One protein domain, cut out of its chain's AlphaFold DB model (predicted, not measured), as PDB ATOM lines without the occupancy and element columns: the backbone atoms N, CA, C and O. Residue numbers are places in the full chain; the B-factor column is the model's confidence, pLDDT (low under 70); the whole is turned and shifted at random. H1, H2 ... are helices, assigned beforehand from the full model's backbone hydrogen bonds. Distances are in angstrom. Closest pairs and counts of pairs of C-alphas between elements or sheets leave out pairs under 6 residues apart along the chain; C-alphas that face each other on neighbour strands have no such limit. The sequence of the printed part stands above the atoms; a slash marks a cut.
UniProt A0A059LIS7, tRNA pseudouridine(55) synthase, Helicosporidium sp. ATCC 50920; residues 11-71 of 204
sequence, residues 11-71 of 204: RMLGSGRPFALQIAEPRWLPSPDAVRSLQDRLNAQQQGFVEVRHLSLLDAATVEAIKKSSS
ATOM      1  N   ARG A  11     -27.985  44.217  -6.335       95.38
ATOM      2  CA  ARG A  11     -28.081  43.202  -7.395       95.38
ATOM      3  C   ARG A  11     -29.221  43.530  -8.355       95.38
ATOM      4  O   ARG A  11     -30.269  44.031  -7.947       95.38
ATOM      5  N   MET A  12     -29.022  43.195  -9.626       93.88
ATOM      6  CA  MET A  12     -30.077  43.133 -10.638       93.88
ATOM      7  C   MET A  12     -30.484  41.676 -10.829       93.88
ATOM      8  O   MET A  12     -29.669  40.866 -11.264       93.88
ATOM      9  N   LEU A  13     -31.726  41.351 -10.491       92.62
ATOM     10  CA  LEU A  13     -32.302  40.010 -10.587       92.62
ATOM     11  C   LEU A  13     -33.462  40.000 -11.601       92.62
ATOM     12  O   LEU A  13     -33.678  40.973 -12.324       92.62
ATOM     13  N   GLY A  14     -34.206  38.892 -11.654       89.31
ATOM     14  CA  GLY A  14     -35.354  38.737 -12.549       89.31
ATOM     15  C   GLY A  14     -34.938  38.608 -14.015       89.31
ATOM     16  O   GLY A  14     -33.994  37.884 -14.330       89.31
ATOM     17  N   SER A  15     -35.644  39.316 -14.898       87.19
ATOM     18  CA  SER A  15     -35.322  39.447 -16.330       87.19
ATOM     19  C   SER A  15     -34.028  40.237 -16.583       87.19
ATOM     20  O   SER A  15     -33.454  40.166 -17.669       87.19
ATOM     21  N   GLY A  16     -33.520  40.940 -15.566       89.62
ATOM     22  CA  GLY A  16     -32.310  41.747 -15.642       89.62
ATOM     23  C   GLY A  16     -32.590  43.191 -16.062       89.62
ATOM     24  O   GLY A  16     -33.678  43.725 -15.870       89.62
ATOM     25  N   ARG A  17     -31.560  43.872 -16.577       89.81
ATOM     26  CA  ARG A  17     -31.667  45.251 -17.077       89.81
ATOM     27  C   ARG A  17     -31.310  45.294 -18.563       89.81
ATOM     28  O   ARG A  17     -30.190  44.908 -18.907       89.81
ATOM     29  N   PRO A  18     -32.169  45.879 -19.417       90.62
ATOM     30  CA  PRO A  18     -31.836  46.119 -20.814       90.62
ATOM     31  C   PRO A  18     -30.567  46.957 -20.985       90.62
ATOM     32  O   PRO A  18     -30.376  48.004 -20.345       90.62
ATOM     33  N   PHE A  19     -29.707  46.522 -21.902       91.00
ATOM     34  CA  PHE A  19     -28.499  47.233 -22.293       91.00
ATOM     35  C   PHE A  19     -28.253  47.110 -23.798       91.00
ATOM     36  O   PHE A  19     -28.712  46.181 -24.448       91.00
ATOM     37  N   ALA A  20     -27.495  48.059 -24.344       91.44
ATOM     38  CA  ALA A  20     -27.026  48.031 -25.722       91.44
ATOM     39  C   ALA A  20     -25.534  48.376 -25.784       91.44
ATOM     40  O   ALA A  20     -25.057  49.296 -25.102       91.44
ATOM     41  N   LEU A  21     -24.796  47.657 -26.628       91.62
ATOM     42  CA  LEU A  21     -23.391  47.909 -26.926       91.62
ATOM     43  C   LEU A  21     -23.262  48.360 -28.382       91.62
ATOM     44  O   LEU A  21     -23.601  47.617 -29.295       91.62
ATOM     45  N   GLN A  22     -22.750  49.571 -28.593       91.00
ATOM     46  CA  GLN A  22     -22.441  50.068 -29.929       91.00
ATOM     47  C   GLN A  22     -20.975  49.776 -30.247       91.00
ATOM     48  O   GLN A  22     -20.084  50.196 -29.508       91.00
ATOM     49  N   ILE A  23     -20.732  49.076 -31.353       91.25
ATOM     50  CA  ILE A  23     -19.389  48.835 -31.886       91.25
ATOM     51  C   ILE A  23     -19.148  49.864 -32.992       91.25
ATOM     52  O   ILE A  23     -19.890  49.903 -33.971       91.25
ATOM     53  N   ALA A  24     -18.145  50.723 -32.815       92.06
ATOM     54  CA  ALA A  24     -17.769  51.716 -33.816       92.06
ATOM     55  C   ALA A  24     -17.011  51.050 -34.974       92.06
ATOM     56  O   ALA A  24     -16.155  50.201 -34.737       92.06
ATOM     57  N   GLU A  25     -17.339  51.446 -36.209       92.75
ATOM     58  CA  GLU A  25     -16.677  50.999 -37.447       92.75
ATOM     59  C   GLU A  25     -16.467  49.468 -37.532       92.75
ATOM     60  O   GLU A  25     -15.338  48.989 -37.698       92.75
ATOM     61  N   PRO A  26     -17.538  48.654 -37.406       91.69
ATOM     62  CA  PRO A  26     -17.396  47.207 -37.450       91.69
ATOM     63  C   PRO A  26     -16.948  46.767 -38.847       91.69
ATOM     64  O   PRO A  26     -17.585  47.078 -39.852       91.69
ATOM     65  N   ARG A  27     -15.864  45.987 -38.917       93.88
ATOM     66  CA  ARG A  27     -15.387  45.404 -40.187       93.88
ATOM     67  C   ARG A  27     -16.331  44.331 -40.738       93.88
ATOM     68  O   ARG A  27     -16.308  44.058 -41.932       93.88
ATOM     69  N   TRP A  28     -17.103  43.693 -39.864       91.69
ATOM     70  CA  TRP A  28     -18.032  42.614 -40.187       91.69
ATOM     71  C   TRP A  28     -19.186  42.602 -39.182       91.69
ATOM     72  O   TRP A  28     -19.007  42.967 -38.020       91.69
ATOM     73  N   LEU A  29     -20.363  42.170 -39.636       90.50
ATOM     74  CA  LEU A  29     -21.521  41.930 -38.780       90.50
ATOM     75  C   LEU A  29     -21.601  40.433 -38.448       90.50
ATOM     76  O   LEU A  29     -21.474  39.610 -39.360       90.50
ATOM     77  N   PRO A  30     -21.787  40.050 -37.173       92.62
ATOM     78  CA  PRO A  30     -21.901  38.648 -36.798       92.62
ATOM     79  C   PRO A  30     -23.245  38.062 -37.246       92.62
ATOM     80  O   PRO A  30     -24.256  38.758 -37.299       92.62
ATOM     81  N   SER A  31     -23.272  36.760 -37.532       93.88
ATOM     82  CA  SER A  31     -24.532  36.041 -37.744       93.88
ATOM     83  C   SER A  31     -25.290  35.857 -36.418       93.88
ATOM     84  O   SER A  31     -24.664  35.858 -35.354       93.88
ATOM     85  N   PRO A  32     -26.612  35.608 -36.447       91.44
ATOM     86  CA  PRO A  32     -27.376  35.295 -35.237       91.44
ATOM     87  C   PRO A  32     -26.795  34.129 -34.414       91.44
ATOM     88  O   PRO A  32     -26.778  34.189 -33.188       91.44
ATOM     89  N   ASP A  33     -26.249  33.095 -35.066       94.06
ATOM     90  CA  ASP A  33     -25.583  31.974 -34.380       94.06
ATOM     91  C   ASP A  33     -24.289  32.389 -33.676       94.06
ATOM     92  O   ASP A  33     -23.994  31.925 -32.570       94.06
ATOM     93  N   ALA A  34     -23.515  33.285 -34.293       94.88
ATOM     94  CA  ALA A  34     -22.301  33.817 -33.687       94.88
ATOM     95  C   ALA A  34     -22.622  34.670 -32.448       94.88
ATOM     96  O   ALA A  34     -21.880  34.618 -31.464       94.88
ATOM     97  N   VAL A  35     -23.736  35.409 -32.478       94.81
ATOM     98  CA  VAL A  35     -24.236  36.197 -31.341       94.81
ATOM     99  C   VAL A  35     -24.695  35.282 -30.202       94.81
ATOM    100  O   VAL A  35     -24.262  35.473 -29.067       94.81
ATOM    101  N   ARG A  36     -25.480  34.234 -30.492       93.50
ATOM    102  CA  ARG A  36     -25.867  33.222 -29.488       93.50
ATOM    103  C   ARG A  36     -24.650  32.558 -28.841       93.50
ATOM    104  O   ARG A  36     -24.521  32.542 -27.624       93.50
ATOM    105  N   SER A  37     -23.693  32.128 -29.661       95.44
ATOM    106  CA  SER A  37     -22.442  31.527 -29.182       95.44
ATOM    107  C   SER A  37     -21.621  32.484 -28.307       95.44
ATOM    108  O   SER A  37     -20.887  32.051 -27.420       95.44
ATOM    109  N   LEU A  38     -21.693  33.795 -28.565       94.19
ATOM    110  CA  LEU A  38     -21.054  34.805 -27.725       94.19
ATOM    111  C   LEU A  38     -21.739  34.907 -26.358       94.19
ATOM    112  O   LEU A  38     -21.029  34.958 -25.357       94.19
ATOM    113  N   GLN A  39     -23.073  34.894 -26.311       94.94
ATOM    114  CA  GLN A  39     -23.826  34.893 -25.055       94.94
ATOM    115  C   GLN A  39     -23.426  33.710 -24.165       94.94
ATOM    116  O   GLN A  39     -23.074  33.910 -23.004       94.94
ATOM    117  N   ASP A  40     -23.397  32.499 -24.725       94.38
ATOM    118  CA  ASP A  40     -23.061  31.290 -23.967       94.38
ATOM    119  C   ASP A  40     -21.637  31.354 -23.397       94.38
ATOM    120  O   ASP A  40     -21.406  31.024 -22.232       94.38
ATOM    121  N   ARG A  41     -20.676  31.851 -24.191       94.69
ATOM    122  CA  ARG A  41     -19.297  32.057 -23.723       94.69
ATOM    123  C   ARG A  41     -19.212  33.080 -22.599       94.69
ATOM    124  O   ARG A  41     -18.489  32.837 -21.637       94.69
ATOM    125  N   LEU A  42     -19.925  34.202 -22.715       92.94
ATOM    126  CA  LEU A  42     -19.961  35.217 -21.663       92.94
ATOM    127  C   LEU A  42     -20.495  34.605 -20.365       92.94
ATOM    128  O   LEU A  42     -19.841  34.712 -19.332       92.94
ATOM    129  N   ASN A  43     -21.610  33.880 -20.423       93.81
ATOM    130  CA  ASN A  43     -22.215  33.274 -19.236       93.81
ATOM    131  C   ASN A  43     -21.321  32.198 -18.602       93.81
ATOM    132  O   ASN A  43     -21.216  32.130 -17.378       93.81
ATOM    133  N   ALA A  44     -20.608  31.409 -19.409       92.00
ATOM    134  CA  ALA A  44     -19.673  30.403 -18.906       92.00
ATOM    135  C   ALA A  44     -18.441  31.009 -18.202       92.00
ATOM    136  O   ALA A  44     -17.881  30.394 -17.295       92.00
ATOM    137  N   GLN A  45     -18.002  32.206 -18.607       90.94
ATOM    138  CA  GLN A  45     -16.803  32.856 -18.061       90.94
ATOM    139  C   GLN A  45     -17.057  33.628 -16.761       90.94
ATOM    140  O   GLN A  45     -16.124  33.831 -15.986       90.94
ATOM    141  N   GLN A  46     -18.295  34.051 -16.502       82.19
ATOM    142  CA  GLN A  46     -18.599  35.041 -15.462       82.19
ATOM    143  C   GLN A  46     -18.809  34.471 -14.052       82.19
ATOM    144  O   GLN A  46     -19.230  35.210 -13.166       82.19
ATOM    145  N   GLN A  47     -18.520  33.183 -13.822       82.25
ATOM    146  CA  GLN A  47     -18.558  32.517 -12.503       82.25
ATOM    147  C   GLN A  47     -19.816  32.824 -11.654       82.25
ATOM    148  O   GLN A  47     -19.759  32.835 -10.429       82.25
ATOM    149  N   GLY A  48     -20.958  33.088 -12.298       82.38
ATOM    150  CA  GLY A  48     -22.223  33.406 -11.628       82.38
ATOM    151  C   GLY A  48     -22.382  34.848 -11.124       82.38
ATOM    152  O   GLY A  48     -23.393  35.143 -10.494       82.38
ATOM    153  N   PHE A  49     -21.442  35.762 -11.396       87.62
ATOM    154  CA  PHE A  49     -21.577  37.176 -11.013       87.62
ATOM    155  C   PHE A  49     -22.529  37.956 -11.923       87.62
ATOM    156  O   PHE A  49     -23.255  38.832 -11.457       87.62
ATOM    157  N   VAL A  50     -22.497  37.666 -13.225       91.81
ATOM    158  CA  VAL A  50     -23.318  38.323 -14.250       91.81
ATOM    159  C   VAL A  50     -23.771  37.281 -15.261       91.81
ATOM    160  O   VAL A  50     -22.969  36.462 -15.704       91.81
ATOM    161  N   GLU A  51     -25.035  37.362 -15.660       92.88
ATOM    162  CA  GLU A  51     -25.609  36.575 -16.747       92.88
ATOM    163  C   GLU A  51     -26.186  37.519 -17.809       92.88
ATOM    164  O   GLU A  51     -26.820  38.527 -17.491       92.88
ATOM    165  N   VAL A  52     -25.945  37.201 -19.078       93.06
ATOM    166  CA  VAL A  52     -26.496  37.885 -20.249       93.06
ATOM    167  C   VAL A  52     -27.558  36.996 -20.877       93.06
ATOM    168  O   VAL A  52     -27.344  35.803 -21.095       93.06
ATOM    169  N   ARG A  53     -28.702  37.593 -21.202       90.94
ATOM    170  CA  ARG A  53     -29.840  36.926 -21.837       90.94
ATOM    171  C   ARG A  53     -30.319  37.779 -23.009       90.94
ATOM    172  O   ARG A  53     -30.081  38.984 -23.016       90.94
ATOM    173  N   HIS A  54     -30.980  37.148 -23.977       90.50
ATOM    174  CA  HIS A  54     -31.553  37.811 -25.156       90.50
ATOM    175  C   HIS A  54     -30.541  38.658 -25.954       90.50
ATOM    176  O   HIS A  54     -30.881  39.705 -26.502       90.50
ATOM    177  N   LEU A  55     -29.276  38.221 -26.034       92.88
ATOM    178  CA  LEU A  55     -28.260  38.915 -26.822       92.88
ATOM    179  C   LEU A  55     -28.599  38.813 -28.313       92.88
ATOM    180  O   LEU A  55     -28.619  37.724 -28.891       92.88
ATOM    181  N   SER A  56     -28.823  39.962 -28.940       92.44
ATOM    182  CA  SER A  56     -29.214  40.074 -30.343       92.44
ATOM    183  C   SER A  56     -28.596  41.317 -30.990       92.44
ATOM    184  O   SER A  56     -28.052  42.200 -30.320       92.44
ATOM    185  N   LEU A  57     -28.624  41.365 -32.323       92.12
ATOM    186  CA  LEU A  57     -28.331  42.596 -33.051       92.12
ATOM    187  C   LEU A  57     -29.556  43.503 -32.982       92.12
ATOM    188  O   LEU A  57     -30.668  43.054 -33.246       92.12
ATOM    189  N   LEU A  58     -29.334  44.773 -32.651       91.06
ATOM    190  CA  LEU A  58     -30.394  45.757 -32.468       91.06
ATOM    191  C   LEU A  58     -30.413  46.757 -33.622       91.06
ATOM    192  O   LEU A  58     -29.360  47.128 -34.149       91.06
ATOM    193  N   ASP A  59     -31.605  47.236 -33.962       90.25
ATOM    194  CA  ASP A  59     -31.767  48.403 -34.818       90.25
ATOM    195  C   ASP A  59     -31.769  49.708 -33.995       90.25
ATOM    196  O   ASP A  59     -31.720  49.719 -32.759       90.25
ATOM    197  N   ALA A  60     -31.799  50.847 -34.689       88.56
ATOM    198  CA  ALA A  60     -31.810  52.151 -34.036       88.56
ATOM    199  C   ALA A  60     -33.082  52.396 -33.200       88.56
ATOM    200  O   ALA A  60     -33.021  53.119 -32.203       88.56
ATOM    201  N   ALA A  61     -34.219  51.802 -33.581       89.50
ATOM    202  CA  ALA A  61     -35.485  51.981 -32.883       89.50
ATOM    203  C   ALA A  61     -35.469  51.268 -31.525       89.50
ATOM    204  O   ALA A  61     -35.810  51.887 -30.516       89.50
ATOM    205  N   THR A  62     -34.984  50.024 -31.465       88.38
ATOM    206  CA  THR A  62     -34.815  49.288 -30.204       88.38
ATOM    207  C   THR A  62     -33.822  49.989 -29.285       88.38
ATOM    208  O   THR A  62     -34.059  50.106 -28.084       88.38
ATOM    209  N   VAL A  63     -32.727  50.533 -29.830       88.56
ATOM    210  CA  VAL A  63     -31.758  51.309 -29.038       88.56
ATOM    211  C   VAL A  63     -32.411  52.538 -28.403       88.56
ATOM    212  O   VAL A  63     -32.188  52.801 -27.220       88.56
ATOM    213  N   GLU A  64     -33.228  53.287 -29.144       86.50
ATOM    214  CA  GLU A  64     -33.984  54.414 -28.586       86.50
ATOM    215  C   GLU A  64     -35.011  53.967 -27.540       86.50
ATOM    216  O   GLU A  64     -35.154  54.617 -26.501       86.50
ATOM    217  N   ALA A  65     -35.670  52.829 -27.757       85.56
ATOM    218  CA  ALA A  65     -36.613  52.263 -26.801       85.56
ATOM    219  C   ALA A  65     -35.919  51.898 -25.467       85.56
ATOM    220  O   ALA A  65     -36.390  52.290 -24.400       85.56
ATOM    221  N   ILE A  66     -34.718  51.300 -25.515       85.25
ATOM    222  CA  ILE A  66     -33.873  51.034 -24.330       85.25
ATOM    223  C   ILE A  66     -33.497  52.331 -23.586       85.25
ATOM    224  O   ILE A  66     -33.340  52.321 -22.364       85.25
ATOM    225  N   LYS A  67     -33.328  53.468 -24.278       82.50
ATOM    226  CA  LYS A  67     -33.030  54.751 -23.604       82.50
ATOM    227  C   LYS A  67     -34.234  55.266 -22.832       82.50
ATOM    228  O   LYS A  67     -34.092  55.639 -21.665       82.50
ATOM    229  N   LYS A  68     -35.396  55.295 -23.488       79.44
ATOM    230  CA  LYS A  68     -36.648  55.808 -22.911       79.44
ATOM    231  C   LYS A  68     -37.101  54.976 -21.719       79.44
ATOM    232  O   LYS A  68     -37.507  55.533 -20.697       79.44
ATOM    233  N   SER A  69     -36.883  53.664 -21.798       77.00
ATOM    234  CA  SER A  69     -37.289  52.725 -20.758       77.00
ATOM    235  C   SER A  69     -36.678  53.049 -19.378       77.00
ATOM    236  O   SER A  69     -37.279  52.798 -18.334       77.00
ATOM    237  N   SER A  70     -35.525  53.725 -19.344       70.69
ATOM    238  CA  SER A  70     -34.816  54.051 -18.099       70.69
ATOM    239  C   SER A  70     -35.542  55.042 -17.185       70.69
ATOM    240  O   SER A  70     -35.316  55.033 -15.967       70.69
ATOM    241  N   SER A  71     -36.382  55.902 -17.768       69.25
ATOM    242  CA  SER A  71     -37.060  57.013 -17.091       69.25
ATOM    243  C   SER A  71     -38.569  56.841 -16.964       69.25
ATOM    244  O   SER A  71     -39.179  57.578 -16.192       69.25
TER     245      SER A  71
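AT A GLANCE: This is residues 11 to 71 of the 204 residues of the protein "tRNA pseudouridine(55) synthase" of Helicosporidium sp. ATCC 50920 (UniProt A0A059LIS7). What shape does the printed part make? Two helices stand at opposite sides of a flat, loosely built frame of long loops: residues 11 to 22 lead in, residues 23 to 28 stick out as a loop that stands free, H1 follows, and the link of residues 46 to 59 folds back beside H1 before it crosses to H2. How much of it is helix? The 61 printed residues hold two named helices, H1 then H2, with 26 residues between them, under half of the whole; there is no named strand, and the class is all helix. How spread out is it? It is only just loose, close to compact, with a radius of gyration of the C-alphas of 13.0 A, and only just flat, with spans of 32 by 31 by 17 A.

HOW THE PARTS SIT: How does H1, residues 32 to 45, stand to H2, residues 60 to 71? They are apart: no C-alpha of the one is within 8 A of the other. What do the backbone N and O atoms show? In H1 every O i to N i+4 pair is within hydrogen-bond range, and in H2 6 of 8 are.

IN THESE COORDINATES: Where does H1 begin? It begins at C-alpha 32, (-27.376, 35.295, -35.237), and measures 20.3 A from first to last C-alpha. Where does H2 end? It ends at C-alpha 71, (-37.060, 57.013, -17.091), and measures 18.4 A.

THE WHOLE: Which C-alphas are farthest apart? Those of Arg 11 and Arg 27, at 35.2 A. Is anything cut or uncertain? The printed part has no cut, and the link from H1 to H2, 14 residues, is long. The mean pLDDT of the printed part is 89.8, and residue 71 is under 70.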